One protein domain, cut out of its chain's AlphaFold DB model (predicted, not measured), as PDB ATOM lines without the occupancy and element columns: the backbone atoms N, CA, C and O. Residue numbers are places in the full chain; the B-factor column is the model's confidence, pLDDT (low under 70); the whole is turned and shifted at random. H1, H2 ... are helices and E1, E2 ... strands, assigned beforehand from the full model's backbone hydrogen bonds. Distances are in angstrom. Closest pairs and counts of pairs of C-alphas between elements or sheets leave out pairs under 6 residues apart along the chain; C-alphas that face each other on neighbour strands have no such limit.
ATOM      1  N   SER A  23     -41.386 -24.577  39.778       93.81
ATOM      2  CA  SER A  23     -42.347 -24.005  38.838       93.81
ATOM      3  C   SER A  23     -41.879 -24.246  37.409       93.81
ATOM      4  O   SER A  23     -40.685 -24.180  37.120       93.81
ATOM      5  N   TRP A  24     -42.832 -24.566  36.540       95.00
ATOM      6  CA  TRP A  24     -42.596 -24.876  35.139       95.00
ATOM      7  C   TRP A  24     -43.088 -23.723  34.276       95.00
ATOM      8  O   TRP A  24     -44.230 -23.288  34.428       95.00
ATOM      9  N   THR A  25     -42.244 -23.276  33.354       94.50
ATOM     10  CA  THR A  25     -42.604 -22.308  32.319       94.50
ATOM     11  C   THR A  25     -42.436 -22.971  30.962       94.50
ATOM     12  O   THR A  25     -41.392 -23.572  30.686       94.50
ATOM     13  N   GLU A  26     -43.475 -22.885  30.137       90.06
ATOM     14  CA  GLU A  26     -43.453 -23.423  28.779       90.06
ATOM     15  C   GLU A  26     -42.666 -22.487  27.850       90.06
ATOM     16  O   GLU A  26     -42.855 -21.269  27.896       90.06
ATOM     17  N   GLY A  27     -41.774 -23.062  27.038       77.31
ATOM     18  CA  GLY A  27     -41.177 -22.394  25.877       77.31
ATOM     19  C   GLY A  27     -42.044 -22.562  24.624       77.31
ATOM     20  O   GLY A  27     -43.220 -22.915  24.713       77.31
ATOM     21  N   GLU A  28     -41.473 -22.366  23.436       80.31
ATOM     22  CA  GLU A  28     -42.156 -22.732  22.182       80.31
ATOM     23  C   GLU A  28     -42.426 -24.262  22.119       80.31
ATOM     24  O   GLU A  28     -41.747 -25.030  22.809       80.31
ATOM     25  N   PRO A  29     -43.400 -24.757  21.322       70.25
ATOM     26  CA  PRO A  29     -43.852 -26.159  21.343       70.25
ATOM     27  C   PRO A  29     -42.763 -27.233  21.174       70.25
ATOM     28  O   PRO A  29     -42.897 -28.322  21.730       70.25
ATOM     29  N   ASP A  30     -41.682 -26.922  20.457       77.25
ATOM     30  CA  ASP A  30     -40.545 -27.826  20.218       77.25
ATOM     31  C   ASP A  30     -39.345 -27.553  21.149       77.25
ATOM     32  O   ASP A  30     -38.300 -28.196  21.044       77.25
ATOM     33  N   GLU A  31     -39.474 -26.592  22.064       87.00
ATOM     34  CA  GLU A  31     -38.439 -26.241  23.031       87.00
ATOM     35  C   GLU A  31     -38.598 -27.013  24.343       87.00
ATOM     36  O   GLU A  31     -39.686 -27.436  24.741       87.00
ATOM     37  N   ASN A  32     -37.480 -27.164  25.048       92.94
ATOM     38  CA  ASN A  32     -37.452 -27.680  26.408       92.94
ATOM     39  C   ASN A  32     -38.294 -26.811  27.354       92.94
ATOM     40  O   ASN A  32     -38.407 -25.596  27.190       92.94
ATOM     41  N   TRP A  33     -38.804 -27.426  28.416       95.62
ATOM     42  CA  TRP A  33     -39.357 -26.692  29.541       95.62
ATOM     43  C   TRP A  33     -38.271 -25.903  30.272       95.62
ATOM     44  O   TRP A  33     -37.125 -26.347  30.377       95.62
ATOM     45  N   THR A  34     -38.655 -24.770  30.861       96.62
ATOM     46  CA  THR A  34     -37.845 -24.118  31.894       96.62
ATOM     47  C   THR A  34     -38.378 -24.517  33.264       96.62
ATOM     48  O   THR A  34     -39.507 -24.177  33.622       96.62
ATOM     49  N   LEU A  35     -37.566 -25.236  34.035       97.12
ATOM     50  CA  LEU A  35     -37.836 -25.559  35.430       97.12
ATOM     51  C   LEU A  35     -37.110 -24.560  36.329       97.12
ATOM     52  O   LEU A  35     -35.886 -24.602  36.442       97.12
ATOM     53  N   ARG A  36     -37.866 -23.709  37.020       96.56
ATOM     54  CA  ARG A  36     -37.332 -22.884  38.103       96.56
ATOM     55  C   ARG A  36     -37.404 -23.653  39.412       96.56
ATOM     56  O   ARG A  36     -38.501 -23.976  39.875       96.56
ATOM     57  N   VAL A  37     -36.247 -23.890  40.023       96.75
ATOM     58  CA  VAL A  37     -36.120 -24.466  41.367       96.75
ATOM     59  C   VAL A  37     -35.789 -23.353  42.348       96.75
ATOM     60  O   VAL A  37     -34.892 -22.553  42.096       96.75
ATOM     61  N   THR A  38     -36.522 -23.269  43.454       94.12
ATOM     62  CA  THR A  38     -36.372 -22.226  44.475       94.12
ATOM     63  C   THR A  38     -36.383 -22.851  45.868       94.12
ATOM     64  O   THR A  38     -37.318 -23.560  46.223       94.12
ATOM     65  N   LEU A  39     -35.343 -22.590  46.660       93.19
ATOM     66  CA  LEU A  39     -35.124 -23.166  47.985       93.19
ATOM     67  C   LEU A  39     -34.907 -22.051  49.024       93.19
ATOM     68  O   LEU A  39     -33.914 -21.322  48.934       93.19
ATOM     69  N   PRO A  40     -35.795 -21.905  50.024       91.88
ATOM     70  CA  PRO A  40     -35.563 -20.995  51.140       91.88
ATOM     71  C   PRO A  40     -34.320 -21.363  51.941       91.88
ATOM     72  O   PRO A  40     -34.110 -22.531  52.264       91.88
ATOM     73  N   ALA A  41     -33.530 -20.365  52.346       91.81
ATOM     74  CA  ALA A  41     -32.360 -20.592  53.197       91.81
ATOM     75  C   ALA A  41     -32.729 -21.248  54.538       91.81
ATOM     76  O   ALA A  41     -31.958 -22.040  55.066       91.81
ATOM     77  N   SER A  42     -33.929 -20.964  55.058       90.38
ATOM     78  CA  SER A  42     -34.479 -21.580  56.272       90.38
ATOM     79  C   SER A  42     -34.756 -23.080  56.137       90.38
ATOM     80  O   SER A  42     -34.951 -23.743  57.149       90.38
ATOM     81  N   HIS A  43     -34.811 -23.610  54.912       92.12
ATOM     82  CA  HIS A  43     -35.105 -25.018  54.631       92.12
ATOM     83  C   HIS A  43     -33.838 -25.823  54.300       92.12
ATOM     84  O   HIS A  43     -33.920 -27.022  54.033       92.12
ATOM     85  N   ILE A  44     -32.668 -25.177  54.308       93.69
ATOM     86  CA  ILE A  44     -31.372 -25.836  54.142       93.69
ATOM     87  C   ILE A  44     -30.899 -26.317  55.524       93.69
ATOM     88  O   ILE A  44     -30.796 -25.493  56.438       93.69
ATOM     89  N   PRO A  45     -30.581 -27.613  55.701       94.12
ATOM     90  CA  PRO A  45     -29.998 -28.116  56.942       94.12
ATOM     91  C   PRO A  45     -28.711 -27.371  57.312       94.12
ATOM     92  O   PRO A  45     -27.928 -26.989  56.438       94.12
ATOM     93  N   ALA A  46     -28.458 -27.175  58.607       92.56
ATOM     94  CA  ALA A  46     -27.326 -26.377  59.085       92.56
ATOM     95  C   ALA A  46     -25.971 -26.923  58.593       92.56
ATOM     96  O   ALA A  46     -25.067 -26.163  58.250       92.56
ATOM     97  N   GLU A  47     -25.845 -28.243  58.503       92.25
ATOM     98  CA  GLU A  47     -24.685 -28.968  57.994       92.25
ATOM     99  C   GLU A  47     -24.466 -28.799  56.483       92.25
ATOM    100  O   GLU A  47     -23.335 -28.945  56.013       92.25
ATOM    101  N   ALA A  48     -25.515 -28.456  55.732       93.62
ATOM    102  CA  ALA A  48     -25.481 -28.217  54.293       93.62
ATOM    103  C   ALA A  48     -25.456 -26.720  53.939       93.62
ATOM    104  O   ALA A  48     -25.353 -26.382  52.762       93.62
ATOM    105  N   ALA A  49     -25.530 -25.825  54.930       92.12
ATOM    106  CA  ALA A  49     -25.653 -24.392  54.707       92.12
ATOM    107  C   ALA A  49     -24.513 -23.832  53.823       92.12
ATOM    108  O   ALA A  49     -23.331 -24.100  54.082       92.12
ATOM    109  N   PRO A  50     -24.837 -23.038  52.786       92.56
ATOM    110  CA  PRO A  50     -23.840 -22.414  51.923       92.56
ATOM    111  C   PRO A  50     -23.043 -21.342  52.675       92.56
ATOM    112  O   PRO A  50     -23.536 -20.702  53.605       92.56
ATOM    113  N   GLY A  51     -21.799 -21.111  52.256       90.56
ATOM    114  CA  GLY A  51     -20.888 -20.215  52.965       90.56
ATOM    115  C   GLY A  51     -19.585 -19.954  52.217       90.56
ATOM    116  O   GLY A  51     -19.552 -19.930  50.990       90.56
ATOM    117  N   ALA A  52     -18.496 -19.734  52.959       90.31
ATOM    118  CA  ALA A  52     -17.182 -19.473  52.364       90.31
ATOM    119  C   ALA A  52     -16.661 -20.658  51.531       90.31
ATOM    120  O   ALA A  52     -16.080 -20.432  50.475       90.31
ATOM    121  N   GLU A  53     -16.947 -21.886  51.975       94.00
ATOM    122  CA  GLU A  53     -16.389 -23.134  51.431       94.00
ATOM    123  C   GLU A  53     -17.393 -23.961  50.614       94.00
ATOM    124  O   GLU A  53     -17.016 -24.966  50.010       94.00
ATOM    125  N   ARG A  54     -18.685 -23.602  50.635       95.19
ATOM    126  CA  ARG A  54     -19.763 -24.446  50.099       95.19
ATOM    127  C   ARG A  54     -20.819 -23.665  49.342       95.19
ATOM    128  O   ARG A  54     -21.176 -22.551  49.729       95.19
ATOM    129  N   GLU A  55     -21.363 -24.323  48.331       96.94
ATOM    130  CA  GLU A  55     -22.487 -23.874  47.517       96.94
ATOM    131  C   GLU A  55     -23.575 -24.955  47.492       96.94
ATOM    132  O   GLU A  55     -23.315 -26.118  47.812       96.94
ATOM    133  N   ILE A  56     -24.804 -24.566  47.143       97.88
ATOM    134  CA  ILE A  56     -25.907 -25.515  46.958       97.88
ATOM    135  C   ILE A  56     -26.028 -25.838  45.478       97.88
ATOM    136  O   ILE A  56     -26.194 -24.941  44.651       97.88
ATOM    137  N   PHE A  57     -25.980 -27.125  45.172       98.38
ATOM    138  CA  PHE A  57     -26.200 -27.675  43.849       98.38
ATOM    139  C   PHE A  57     -27.568 -28.364  43.789       98.38
ATOM    140  O   PHE A  57     -27.922 -29.122  44.694       98.38
ATOM    141  N   VAL A  58     -28.332 -28.122  42.727       98.12
ATOM    142  CA  VAL A  58     -29.542 -28.880  42.400       98.12
ATOM    143  C   VAL A  58     -29.138 -30.127  41.632       98.12
ATOM    144  O   VAL A  58     -28.629 -30.014  40.527       98.12
ATOM    145  N   ASP A  59     -29.383 -31.302  42.210       96.94
ATOM    146  CA  ASP A  59     -29.211 -32.600  41.555       96.94
ATOM    147  C   ASP A  59     -30.544 -33.039  40.955       96.94
ATOM    148  O   ASP A  59     -31.360 -33.690  41.609       96.94
ATOM    149  N   LEU A  60     -30.764 -32.617  39.711       96.69
ATOM    150  CA  LEU A  60     -31.840 -33.072  38.845       96.69
ATOM    151  C   LEU A  60     -31.297 -34.161  37.914       96.69
ATOM    152  O   LEU A  60     -30.510 -33.877  37.003       96.69
ATOM    153  N   ASN A  61     -31.702 -35.410  38.154       94.19
ATOM    154  CA  ASN A  61     -31.103 -36.583  37.519       94.19
ATOM    155  C   ASN A  61     -31.059 -36.454  35.985       94.19
ATOM    156  O   ASN A  61     -32.084 -36.227  35.336       94.19
ATOM    157  N   GLY A  62     -29.857 -36.581  35.419       93.50
ATOM    158  CA  GLY A  62     -29.600 -36.498  33.980       93.50
ATOM    159  C   GLY A  62     -29.515 -35.077  33.400       93.50
ATOM    160  O   GLY A  62     -28.899 -34.898  32.353       93.50
ATOM    161  N   VAL A  63     -30.064 -34.061  34.073       96.12
ATOM    162  CA  VAL A  63     -30.039 -32.660  33.606       96.12
ATOM    163  C   VAL A  63     -28.815 -31.924  34.147       96.12
ATOM    164  O   VAL A  63     -28.060 -31.308  33.399       96.12
ATOM    165  N   THR A  64     -28.584 -32.021  35.451       96.81
ATOM    166  CA  THR A  64     -27.420 -31.442  36.129       96.81
ATOM    167  C   THR A  64     -26.431 -32.553  36.453       96.81
ATOM    168  O   THR A  64     -26.823 -33.607  36.953       96.81
ATOM    169  N   VAL A  65     -25.142 -32.354  36.169       93.44
ATOM    170  CA  VAL A  65     -24.163 -33.450  36.221       93.44
ATOM    171  C   VAL A  65     -22.807 -33.007  36.754       93.44
ATOM    172  O   VAL A  65     -22.359 -31.886  36.539       93.44
ATOM    173  N   ARG A  66     -22.063 -33.959  37.327       94.44
ATOM    174  CA  ARG A  66     -20.693 -33.755  37.830       94.44
ATOM    175  C   ARG A  66     -19.673 -33.260  36.798       94.44
ATOM    176  O   ARG A  66     -18.575 -32.862  37.167       94.44
ATOM    177  N   ARG A  67     -19.987 -33.385  35.503       94.19
ATOM    178  CA  ARG A  67     -19.131 -32.942  34.387       94.19
ATOM    179  C   ARG A  67     -19.315 -31.459  34.048       94.19
ATOM    180  O   ARG A  67     -18.555 -30.947  33.238       94.19
ATOM    181  N   ASN A  68     -20.316 -30.812  34.640       96.25
ATOM    182  CA  ASN A  68     -20.600 -29.388  34.529       96.25
ATOM    183  C   ASN A  68     -21.283 -28.933  35.828       96.25
ATOM    184  O   ASN A  68     -22.497 -28.723  35.867       96.25
ATOM    185  N   VAL A  69     -20.508 -28.853  36.910       97.56
ATOM    186  CA  VAL A  69     -21.031 -28.502  38.237       97.56
ATOM    187  C   VAL A  69     -21.636 -27.087  38.274       97.56
ATOM    188  O   VAL A  69     -22.727 -26.960  38.831       97.56
ATOM    189  N   PRO A  70     -21.060 -26.049  37.624       97.81
ATOM    190  CA  PRO A  70     -21.664 -24.715  37.581       97.81
ATOM    191  C   PRO A  70     -23.102 -24.704  37.052       97.81
ATOM    192  O   PRO A  70     -23.918 -23.909  37.509       97.81
ATOM    193  N   GLY A  71     -23.439 -25.625  36.139       97.19
ATOM    194  CA  GLY A  71     -24.781 -25.759  35.568       97.19
ATOM    195  C   GLY A  71     -25.874 -26.193  36.552       97.19
ATOM    196  O   GLY A  71     -27.041 -26.179  36.174       97.19
ATOM    197  N   GLY A  72     -25.527 -26.581  37.784       97.75
ATOM    198  CA  GLY A  72     -26.492 -26.887  38.845       97.75
ATOM    199  C   GLY A  72     -26.371 -26.005  40.091       97.75
ATOM    200  O   GLY A  72     -27.123 -26.220  41.038       97.75
ATOM    201  N   ILE A  73     -25.455 -25.030  40.135       98.25
ATOM    202  CA  ILE A  73     -25.267 -24.168  41.315       98.25
ATOM    203  C   ILE A  73     -26.405 -23.153  41.436       98.25
ATOM    204  O   ILE A  73     -26.659 -22.365  40.527       98.25
ATOM    205  N   MET A  74     -27.066 -23.126  42.594       97.69
ATOM    206  CA  MET A  74     -28.135 -22.170  42.872       97.69
ATOM    207  C   MET A  74     -27.583 -20.777  43.185       97.69
ATOM    208  O   MET A  74     -26.708 -20.612  44.039       97.69
ATOM    209  N   ALA A  75     -28.157 -19.752  42.559       96.19
ATOM    210  CA  ALA A  75     -27.844 -18.361  42.847       96.19
ATOM    211  C   ALA A  75     -28.590 -17.883  44.098       96.19
ATOM    212  O   ALA A  75     -29.768 -18.186  44.283       96.19
ATOM    213  N   ARG A  76     -27.916 -17.100  44.946       94.06
ATOM    214  CA  ARG A  76     -28.556 -16.431  46.086       94.06
ATOM    215  C   ARG A  76     -29.398 -15.254  45.591       94.06
ATOM    216  O   ARG A  76     -28.883 -14.383  44.893       94.06
ATOM    217  N   CYS A  77     -30.646 -15.185  46.033       88.88
ATOM    218  CA  CYS A  77     -31.573 -14.093  45.759       88.88
ATOM    219  C   CYS A  77     -32.181 -13.577  47.073       88.88
ATOM    220  O   CYS A  77     -32.402 -14.348  48.010       88.88
ATOM    221  N   SER A  78     -32.450 -12.275  47.141       79.50
ATOM    222  CA  SER A  78     -33.310 -11.687  48.173       79.50
ATOM    223  C   SER A  78     -34.680 -11.467  47.541       79.50
ATOM    224  O   SER A  78     -34.746 -10.839  46.486       79.50
ATOM    225  N   ASP A  79     -35.748 -11.989  48.142       58.88
ATOM    226  CA  ASP A  79     -37.108 -11.632  47.730       58.88
ATOM    227  C   ASP A  79     -37.447 -10.251  48.322       58.88
ATOM    228  O   ASP A  79     -37.487 -10.121  49.554       58.88
ATOM    229  N   PRO A  80     -37.628  -9.188  47.517       43.91
ATOM    230  CA  PRO A  80     -38.171  -7.944  48.031       43.91
ATOM    231  C   PRO A  80     -39.645  -8.198  48.353       43.91
ATOM    232  O   PRO A  80     -40.476  -8.300  47.457       43.91
ATOM    233  N   ALA A  81     -39.959  -8.336  49.638       40.38
ATOM    234  CA  ALA A  81     -41.301  -8.609  50.135       40.38
ATOM    235  C   ALA A  81     -42.411  -7.846  49.369       40.38
ATOM    236  O   ALA A  81     -42.476  -6.620  49.418       40.38
ATOM    237  N   THR A 105     -33.859 -14.844  52.629       89.81
ATOM    238  CA  THR A 105     -32.807 -15.288  51.712       89.81
ATOM    239  C   THR A 105     -33.273 -16.572  51.029       89.81
ATOM    240  O   THR A 105     -33.655 -17.533  51.698       89.81
ATOM    241  N   MET A 106     -33.206 -16.587  49.703       91.75
ATOM    242  CA  MET A 106     -33.599 -17.707  48.857       91.75
ATOM    243  C   MET A 106     -32.432 -18.107  47.955       91.75
ATOM    244  O   MET A 106     -31.535 -17.309  47.673       91.75
ATOM    245  N   TYR A 107     -32.462 -19.345  47.479       95.06
ATOM    246  CA  TYR A 107     -31.565 -19.858  46.453       95.06
ATOM    247  C   TYR A 107     -32.401 -20.304  45.260       95.06
ATOM    248  O   TYR A 107     -33.405 -20.988  45.455       95.06
ATOM    249  N   SER A 108     -32.021 -19.936  44.038       96.12
ATOM    250  CA  SER A 108     -32.771 -20.318  42.837       96.12
ATOM    251  C   SER A 108     -31.890 -20.646  41.639       96.12
ATOM    252  O   SER A 108     -30.790 -20.112  41.504       96.12
ATOM    253  N   ILE A 109     -32.404 -21.495  40.753       97.56
ATOM    254  CA  ILE A 109     -31.814 -21.814  39.449       97.56
ATOM    255  C   ILE A 109     -32.925 -22.078  38.429       97.56
ATOM    256  O   ILE A 109     -33.961 -22.646  38.780       97.56
ATOM    257  N   ASP A 110     -32.685 -21.691  37.177       96.88
ATOM    258  CA  ASP A 110     -33.520 -22.047  36.030       96.88
ATOM    259  C   ASP A 110     -32.803 -23.128  35.214       96.88
ATOM    260  O   ASP A 110     -31.652 -22.958  34.813       96.88
ATOM    261  N   LEU A 111     -33.482 -24.250  34.985       97.19
ATOM    262  CA  LEU A 111     -32.948 -25.418  34.291       97.19
ATOM    263  C   LEU A 111     -33.723 -25.664  32.997       97.19
ATOM    264  O   LEU A 111     -34.954 -25.650  32.995       97.19
ATOM    265  N   SER A 112     -33.006 -25.945  31.909       95.38
ATOM    266  CA  SER A 112     -33.617 -26.439  30.673       95.38
ATOM    267  C   SER A 112     -33.856 -27.940  30.794       95.38
ATOM    268  O   SER A 112     -32.907 -28.706  30.957       95.38
ATOM    269  N   VAL A 113     -35.117 -28.362  30.729       95.50
ATOM    270  CA  VAL A 113     -35.525 -29.751  30.957       95.50
ATOM    271  C   VAL A 113     -36.321 -30.272  29.755       95.50
ATOM    272  O   VAL A 113     -37.262 -29.605  29.322       95.50
ATOM    273  N   PRO A 114     -35.984 -31.452  29.203       93.44
ATOM    274  CA  PRO A 114     -36.695 -32.001  28.055       93.44
ATOM    275  C   PRO A 114     -38.201 -32.166  28.270       93.44
ATOM    276  O   PRO A 114     -38.672 -32.462  29.372       93.44
ATOM    277  N   ARG A 115     -38.954 -32.038  27.174       92.12
ATOM    278  CA  ARG A 115     -40.367 -32.434  27.090       92.12
ATOM    279  C   ARG A 115     -40.532 -33.881  27.557       92.12
ATOM    280  O   ARG A 115     -39.694 -34.732  27.261       92.12
ATOM    281  N   GLY A 116     -41.592 -34.149  28.310       91.38
ATOM    282  CA  GLY A 116     -41.924 -35.471  28.837       91.38
ATOM    283  C   GLY A 116     -40.982 -36.014  29.920       91.38
ATOM    284  O   GLY A 116     -41.097 -37.190  30.272       91.38
ATOM    285  N   TYR A 117     -40.064 -35.193  30.444       94.12
ATOM    286  CA  TYR A 117     -39.098 -35.599  31.463       94.12
ATOM    287  C   TYR A 117     -39.767 -36.098  32.746       94.12
ATOM    288  O   TYR A 117     -40.692 -35.477  33.274       94.12
ATOM    289  N   ARG A 118     -39.210 -37.167  33.309       93.56
ATOM    290  CA  ARG A 118     -39.413 -37.567  34.703       93.56
ATOM    291  C   ARG A 118     -38.068 -37.940  35.308       93.56
ATOM    292  O   ARG A 118     -37.250 -38.574  34.642       93.56
ATOM    293  N   GLY A 119     -37.854 -37.568  36.563       93.00
ATOM    294  CA  GLY A 119     -36.652 -37.949  37.286       93.00
ATOM    295  C   GLY A 119     -36.672 -37.523  38.745       93.00
ATOM    296  O   GLY A 119     -37.685 -37.063  39.276       93.00
ATOM    297  N   ALA A 120     -35.528 -37.716  39.394       93.81
ATOM    298  CA  ALA A 120     -35.329 -37.411  40.799       93.81
ATOM    299  C   ALA A 120     -34.694 -36.027  40.985       93.81
ATOM    300  O   ALA A 120     -33.788 -35.648  40.237       93.81
ATOM    301  N   LEU A 121     -35.141 -35.313  42.016       96.06
ATOM    302  CA  LEU A 121     -34.622 -34.023  42.456       96.06
ATOM    303  C   LEU A 121     -34.146 -34.115  43.910       96.06
ATOM    304  O   LEU A 121     -34.898 -34.523  44.797       96.06
ATOM    305  N   ARG A 122     -32.921 -33.664  44.177       96.25
ATOM    306  CA  ARG A 122     -32.421 -33.381  45.532       96.25
ATOM    307  C   ARG A 122     -31.426 -32.223  45.512       96.25
ATOM    308  O   ARG A 122     -31.086 -31.703  44.451       96.25
ATOM    309  N   PHE A 123     -30.935 -31.841  46.683       97.81
ATOM    310  CA  PHE A 123     -29.955 -30.770  46.835       97.81
ATOM    311  C   PHE A 123     -28.656 -31.319  47.407       97.81
ATOM    312  O   PHE A 123     -28.677 -32.161  48.304       97.81
ATOM    313  N   LEU A 124     -27.523 -30.851  46.892       97.62
ATOM    314  CA  LEU A 124     -26.198 -31.301  47.297       97.62
ATOM    315  C   LEU A 124     -25.377 -30.116  47.821       97.62
ATOM    316  O   LEU A 124     -25.263 -29.106  47.121       97.62
ATOM    317  N   PRO A 125     -24.757 -30.221  49.008       96.88
ATOM    318  CA  PRO A 125     -23.713 -29.291  49.407       96.88
ATOM    319  C   PRO A 125     -22.422 -29.631  48.649       96.88
ATOM    320  O   PRO A 125     -21.816 -30.679  48.877       96.88
ATOM    321  N   VAL A 126     -21.983 -28.743  47.756       97.38
ATOM    322  CA  VAL A 126     -20.755 -28.924  46.960       97.38
ATOM    323  C   VAL A 126     -19.646 -27.971  47.411       97.38
ATOM    324  O   VAL A 126     -19.947 -26.868  47.878       97.38
ATOM    325  N   PRO A 127     -18.361 -28.357  47.281       96.25
ATOM    326  CA  PRO A 127     -17.244 -27.431  47.437       96.25
ATOM    327  C   PRO A 127     -17.401 -26.210  46.528       96.25
ATOM    328  O   PRO A 127     -17.733 -26.344  45.350       96.25
ATOM    329  N   ARG A 128     -17.150 -25.021  47.075       96.00
ATOM    330  CA  ARG A 128     -17.263 -23.767  46.329       96.00
ATOM    331  C   ARG A 128     -16.270 -23.702  45.170       96.00
ATOM    332  O   ARG A 128     -15.090 -23.994  45.354       96.00
ATOM    333  N   GLY A 129     -16.738 -23.259  44.003       95.31
ATOM    334  CA  GLY A 129     -15.900 -23.126  42.804       95.31
ATOM    335  C   GLY A 129     -15.512 -24.462  42.163       95.31
ATOM    336  O   GLY A 129     -14.551 -24.526  41.395       95.31
ATOM    337  N   LEU A 130     -16.222 -25.544  42.494       96.25
ATOM    338  CA  LEU A 130     -16.053 -26.828  41.828       96.25
ATOM    339  C   LEU A 130     -16.606 -26.740  40.398       96.25
ATOM    340  O   LEU A 130     -17.794 -26.518  40.206       96.25
ATOM    341  N   GLU A 131     -15.743 -26.943  39.403       97.19
ATOM    342  CA  GLU A 131     -16.111 -26.894  37.977       97.19
ATOM    343  C   GLU A 131     -16.544 -28.274  37.449       97.19
ATOM    344  O   GLU A 131     -17.566 -28.449  36.781       97.19
ATOM    345  N   VAL A 132     -15.750 -29.291  37.787       96.88
ATOM    346  CA  VAL A 132     -15.937 -30.694  37.411       96.88
ATOM    347  C   VAL A 132     -15.521 -31.549  38.599       96.88
ATOM    348  O   VAL A 132     -14.501 -31.275  39.226       96.88
ATOM    349  N   ALA A 133     -16.272 -32.609  38.888       95.31
ATOM    350  CA  ALA A 133     -15.928 -33.564  39.936       95.31
ATOM    351  C   ALA A 133     -15.541 -34.921  39.340       95.31
ATOM    352  O   ALA A 133     -16.237 -35.459  38.467       95.31
ATOM    353  N   ASP A 134     -14.456 -35.511  39.841       94.38
ATOM    354  CA  ASP A 134     -14.170 -36.926  39.616       94.38
ATOM    355  C   ASP A 134     -15.208 -37.823  40.318       94.38
ATOM    356  O   ASP A 134     -16.106 -37.354  41.025       94.38
ATOM    357  N   ARG A 135     -15.155 -39.134  40.059       89.38
ATOM    358  CA  ARG A 135     -16.143 -40.066  40.616       89.38
ATOM    359  C   ARG A 135     -16.075 -40.128  42.153       89.38
ATOM    360  O   ARG A 135     -17.141 -39.987  42.741       89.38
ATOM    361  N   PRO A 136     -14.908 -40.304  42.807       92.69
ATOM    362  CA  PRO A 136     -14.837 -40.336  44.271       92.69
ATOM    363  C   PRO A 136     -15.383 -39.067  44.933       92.69
ATOM    364  O   PRO A 136     -16.213 -39.167  45.832       92.69
ATOM    365  N   THR A 137     -14.998 -37.888  44.437       93.56
ATOM    366  CA  THR A 137     -15.486 -36.602  44.956       93.56
ATOM    367  C   THR A 137     -16.998 -36.501  44.806       93.56
ATOM    368  O   THR A 137     -17.695 -36.120  45.742       93.56
ATOM    369  N   TRP A 138     -17.534 -36.880  43.642       94.56
ATOM    370  CA  TRP A 138     -18.975 -36.827  43.424       94.56
ATOM    371  C   TRP A 138     -19.736 -37.816  44.306       94.56
ATOM    372  O   TRP A 138     -20.807 -37.486  44.799       94.56
ATOM    373  N   LEU A 139     -19.199 -39.017  44.541       91.12
ATOM    374  CA  LEU A 139     -19.825 -39.986  45.441       91.12
ATOM    375  C   LEU A 139     -19.925 -39.453  46.876       91.12
ATOM    376  O   LEU A 139     -20.989 -39.611  47.467       91.12
ATOM    377  N   ASP A 140     -18.887 -38.785  47.391       91.75
ATOM    378  CA  ASP A 140     -18.920 -38.124  48.709       91.75
ATOM    379  C   ASP A 140     -19.976 -37.007  48.766       91.75
ATOM    380  O   ASP A 140     -20.734 -36.912  49.730       91.75
ATOM    381  N   VAL A 141     -20.090 -36.200  47.708       94.06
ATOM    382  CA  VAL A 141     -21.129 -35.163  47.601       94.06
ATOM    383  C   VAL A 141     -22.535 -35.781  47.609       94.06
ATOM    384  O   VAL A 141     -23.408 -35.295  48.327       94.06
ATOM    385  N   LEU A 142     -22.770 -36.855  46.842       92.50
ATOM    386  CA  LEU A 142     -24.080 -37.519  46.781       92.50
ATOM    387  C   LEU A 142     -24.497 -38.102  48.138       92.50
ATOM    388  O   LEU A 142     -25.683 -38.082  48.463       92.50
ATOM    389  N   GLU A 143     -23.545 -38.589  48.940       91.50
ATOM    390  CA  GLU A 143     -23.827 -39.101  50.289       91.50
ATOM    391  C   GLU A 143     -24.356 -38.026  51.244       91.50
ATOM    392  O   GLU A 143     -25.136 -38.340  52.145       91.50
ATOM    393  N   ARG A 144     -23.977 -36.764  51.009       93.50
ATOM    394  CA  ARG A 144     -24.379 -35.584  51.793       93.50
ATOM    395  C   ARG A 144     -25.603 -34.867  51.222       93.50
ATOM    396  O   ARG A 144     -25.953 -33.787  51.696       93.50
ATOM    397  N   GLY A 145     -26.218 -35.424  50.180       95.25
ATOM    398  CA  GLY A 145     -27.421 -34.871  49.579       95.25
ATOM    399  C   GLY A 145     -28.612 -34.884  50.534       95.25
ATOM    400  O   GLY A 145     -28.729 -35.765  51.383       95.25
ATOM    401  N   PHE A 146     -29.513 -33.922  50.369       95.69
ATOM    402  CA  PHE A 146     -30.696 -33.770  51.207       95.69
ATOM    403  C   PHE A 146     -31.940 -33.410  50.390       95.69
ATOM    404  O   PHE A 146     -31.860 -32.839  49.296       95.69
ATOM    405  N   VAL A 147     -33.102 -33.707  50.970       95.31
ATOM    406  CA  VAL A 147     -34.388 -33.112  50.603       95.31
ATOM    407  C   VAL A 147     -34.857 -32.244  51.777       95.31
ATOM    408  O   VAL A 147     -34.766 -32.684  52.923       95.31
ATOM    409  N   PRO A 148     -35.298 -30.994  51.553       92.56
ATOM    410  CA  PRO A 148     -35.831 -30.149  52.617       92.56
ATOM    411  C   PRO A 148     -37.059 -30.792  53.273       92.56
ATOM    412  O   PRO A 148     -37.893 -31.401  52.601       92.56
ATOM    413  N   THR A 149     -37.192 -30.621  54.588       85.75
ATOM    414  CA  THR A 149     -38.356 -31.094  55.347       85.75
ATOM    415  C   THR A 149     -39.579 -30.220  55.062       85.75
ATOM    416  O   THR A 149     -39.450 -29.018  54.835       85.75
ATOM    417  N   GLY A 150     -40.777 -30.809  55.061       81.12
ATOM    418  CA  GLY A 150     -42.042 -30.101  54.835       81.12
ATOM    419  C   GLY A 150     -42.792 -30.543  53.574       81.12
ATOM    420  O   GLY A 150     -42.331 -31.385  52.807       81.12
ATOM    421  N   HIS A 151     -43.983 -29.976  53.376       82.19
ATOM    422  CA  HIS A 151     -44.837 -30.288  52.230       82.19
ATOM    423  C   HIS A 151     -44.624 -29.277  51.103       82.19
ATOM    424  O   HIS A 151     -44.946 -28.103  51.252       82.19
ATOM    425  N   TYR A 152     -44.137 -29.762  49.960       84.94
ATOM    426  CA  TYR A 152     -43.839 -28.944  48.773       84.94
ATOM    427  C   TYR A 152     -44.666 -29.331  47.541       84.94
ATOM    428  O   TYR A 152     -44.373 -28.894  46.431       84.94
ATOM    429  N   GLY A 153     -45.674 -30.191  47.719       84.31
ATOM    430  CA  GLY A 153     -46.456 -30.755  46.613       84.31
ATOM    431  C   GLY A 153     -45.669 -31.723  45.721       84.31
ATOM    432  O   GLY A 153     -46.140 -32.063  44.642       84.31
ATOM    433  N   LEU A 154     -44.484 -32.157  46.162       89.31
ATOM    434  CA  LEU A 154     -43.665 -33.174  45.508       89.31
ATOM    435  C   LEU A 154     -43.708 -34.461  46.329       89.31
ATOM    436  O   LEU A 154     -43.644 -34.418  47.561       89.31
ATOM    437  N   ARG A 155     -43.803 -35.602  45.646       87.81
ATOM    438  CA  ARG A 155     -43.736 -36.915  46.289       87.81
ATOM    439  C   ARG A 155     -42.288 -37.205  46.670       87.81
ATOM    440  O   ARG A 155     -41.401 -37.091  45.827       87.81
ATOM    441  N   VAL A 156     -42.056 -37.590  47.920       89.75
ATOM    442  CA  VAL A 156     -40.760 -38.122  48.357       89.75
ATOM    443  C   VAL A 156     -40.733 -39.615  48.068       89.75
ATOM    444  O   VAL A 156     -41.701 -40.321  48.337       89.75
ATOM    445  N   VAL A 157     -39.627 -40.083  47.511       86.19
ATOM    446  CA  VAL A 157     -39.368 -41.490  47.191       86.19
ATOM    447  C   VAL A 157     -37.964 -41.863  47.655       86.19
ATOM    448  O   VAL A 157     -37.108 -40.995  47.836       86.19
ATOM    449  N   THR A 158     -37.720 -43.157  47.843       85.38
ATOM    450  CA  THR A 158     -36.387 -43.671  48.173       85.38
ATOM    451  C   THR A 158     -35.703 -44.186  46.909       85.38
ATOM    452  O   THR A 158     -36.276 -45.001  46.187       85.38
ATOM    453  N   ASP A 159     -34.491 -43.707  46.626       82.81
ATOM    454  CA  ASP A 159     -33.693 -44.145  45.479       82.81
ATOM    455  C   ASP A 159     -32.943 -45.471  45.743       82.81
ATOM    456  O   ASP A 159     -32.966 -46.036  46.840       82.81
ATOM    457  N   MET A 160     -32.213 -45.969  44.737       76.31
ATOM    458  CA  MET A 160     -31.430 -47.214  44.849       76.31
ATOM    459  C   MET A 160     -30.284 -47.144  45.872       76.31
ATOM    460  O   MET A 160     -29.745 -48.180  46.259       76.31
ATOM    461  N   ARG A 161     -29.890 -45.950  46.325       77.38
ATOM    462  CA  ARG A 161     -28.871 -45.738  47.364       77.38
ATOM    463  C   ARG A 161     -29.494 -45.543  48.746       77.38
ATOM    464  O   ARG A 161     -28.800 -45.125  49.668       77.38
ATOM    465  N   ARG A 162     -30.790 -45.843  48.892       80.94
ATOM    466  CA  ARG A 162     -31.572 -45.637  50.117       80.94
ATOM    467  C   ARG A 162     -31.596 -44.170  50.561       80.94
ATOM    468  O   ARG A 162     -31.708 -43.879  51.749       80.94
ATOM    469  N   LYS A 163     -31.482 -43.234  49.614       86.56
ATOM    470  CA  LYS A 163     -31.579 -41.795  49.874       86.56
ATOM    471  C   LYS A 163     -32.954 -41.289  49.467       86.56
ATOM    472  O   LYS A 163     -33.511 -41.709  48.454       86.56
ATOM    473  N   GLN A 164     -33.487 -40.363  50.255       90.25
ATOM    474  CA  GLN A 164     -34.716 -39.665  49.906       90.25
ATOM    475  C   GLN A 164     -34.458 -38.676  48.770       90.25
ATOM    476  O   GLN A 164     -33.476 -37.930  48.786       90.25
ATOM    477  N   VAL A 165     -35.361 -38.668  47.797       92.62
ATOM    478  CA  VAL A 165     -35.376 -37.746  46.659       92.62
ATOM    479  C   VAL A 165     -36.813 -37.306  46.387       92.62
ATOM    480  O   VAL A 165     -37.761 -37.996  46.761       92.62
ATOM    481  N   PHE A 166     -36.995 -36.161  45.739       93.94
ATOM    482  CA  PHE A 166     -38.294 -35.777  45.200       93.94
ATOM    483  C   PHE A 166     -38.492 -36.383  43.814       93.94
ATOM    484  O   PHE A 166     -37.631 -36.255  42.948       93.94
ATOM    485  N   GLU A 167     -39.650 -36.989  43.584       92.25
ATOM    486  CA  GLU A 167     -40.124 -37.288  42.239       92.25
ATOM    487  C   GLU A 167     -40.614 -35.991  41.583       92.25
ATOM    488  O   GLU A 167     -41.479 -35.292  42.120       92.25
ATOM    489  N   ILE A 168     -40.064 -35.678  40.411       93.19
ATOM    490  CA  ILE A 168     -40.467 -34.533  39.602       93.19
ATOM    491  C   ILE A 168     -40.751 -34.970  38.163       93.19
ATOM    492  O   ILE A 168     -40.054 -35.805  37.586       93.19
ATOM    493  N   ALA A 169     -41.801 -34.395  37.587       93.56
ATOM    494  CA  ALA A 169     -42.242 -34.674  36.232       93.56
ATOM    495  C   ALA A 169     -42.561 -33.363  35.510       93.56
ATOM    496  O   ALA A 169     -43.163 -32.459  36.098       93.56
ATOM    497  N   ALA A 170     -42.145 -33.269  34.248       94.25
ATOM    498  CA  ALA A 170     -42.556 -32.195  33.359       94.25
ATOM    499  C   ALA A 170     -44.089 -32.220  33.182       94.25
ATOM    500  O   ALA A 170     -44.691 -33.294  33.267       94.25
TER     501      ALA A 170
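What this domain is: This is residues 23 to 81 and 105 to 170 of the 446 residues of an uncharacterized protein of Brevibacterium linens (UniProt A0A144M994). Two strongly twisted sheets of four strands each stand partly face to face as a sandwich, E1 E2 E5 E4 in one layer and E3 E6 E8 E7 in the other, with the strands of one crossed at 47 degrees to those of the other. E3 comes close to E2 and E5, while E7 and E8 lie away from the first sheet; H2 packs across E6, and the short H1 sits by E3. The printed part has 125 residues, with two named helices and eight named strands in the order E1 E2 E3 H1 E4 E5 E6 H2 E7 E8, and its class is mixed, helices and strands. Both sheets are antiparallel throughout, in the orders E1 - E2 - E5 - E4 and E3 - E6 - E8 - E7. The whole is compact, with a radius of gyration of the C-alphas of 14.3 A and spans of 40 by 39 by 28 A.

How they stand to each other: Start at E1, residues 23 to 25, an edge strand that forms a hairpin with E2, residues 33 to 40; there N 23 and O 36 are 2.9 A apart, within hydrogen-bond range. On the other side of E2 look for E5, residues 105 to 113, antiparallel at 161 degrees, with N 35 and O 111 at 2.8 A. Beside E5 stands the other edge strand, E4, residues 75 to 78, with N 77 and O 106 at 2.8 A. Now turn to E3, residues 54 to 60, an edge strand of the second sheet, where the closest C-alphas to E5, those of Val 58 and Ile 109, are 8.0 A apart. E3 and E4 are near each other, with 5 pairs of C-alphas within 10 A. E6, residues 118 to 127, bends by 50 degrees at residue 123, and its pairing is staggered: residues 121 to 127 pair with E3, where N 57 and O 124 are 2.9 A apart, and residues 118 to 121 pair with E8, residues 164 to 169, where N 121 and O 166 are 2.8 A apart. E8 forms a hairpin with the edge strand E7, residues 155 to 158, with N 167 and O 155 at 2.8 A. H1, residues 69 to 72, is on this second sheet at a height of 8.1 A, only just over E3, with 3 of its 4 C-alphas falling on it, and its residues 71 to 72 only graze the first sheet. H2, residues 135 to 143, is on the same face of the second sheet at a height of 9.8 A, over E6 and across the strands at 70 degrees on the local plane; its closest C-alphas to E6 are those of Val 126 and Val 141, 6.3 A apart. In H2 every O i to N i+4 pair is within hydrogen-bond range; H1 is too short for such a pair.

Where its parts are: Find C-alpha 23 at (-42.347, -24.005, 38.838), where E1 begins its run to residue 25. E2 then covers 22.7 A from residue 33 to 40, and E3 covers 18.6 A from 54 to 60. H1 takes residues 69 to 72 and E4 residues 75 to 78. E5 measures 25.4 A from residue 105 to 113. E6 starts at C-alpha 118, (-39.413, -37.567, 34.703), and reaches residue 127 after 27.5 A. H2, residues 135 to 143, is 12.4 A long, and E7 takes residues 155 to 158. E8 runs 16.4 A from residue 164 to C-alpha 169 at (-42.242, -34.674, 36.232).

The domain as a whole: The two C-alphas farthest apart, those of Ala 81 and Pro 136, are 41.7 A apart. Residues 82 to 104 are not printed, and C-alphas 81 and 105 stand 10.9 A apart across the cut. Look for long links from E2 to E3 and from H2 to E7. The mean pLDDT of the printed part is 91.3, and residues 79 to 81 are under 70.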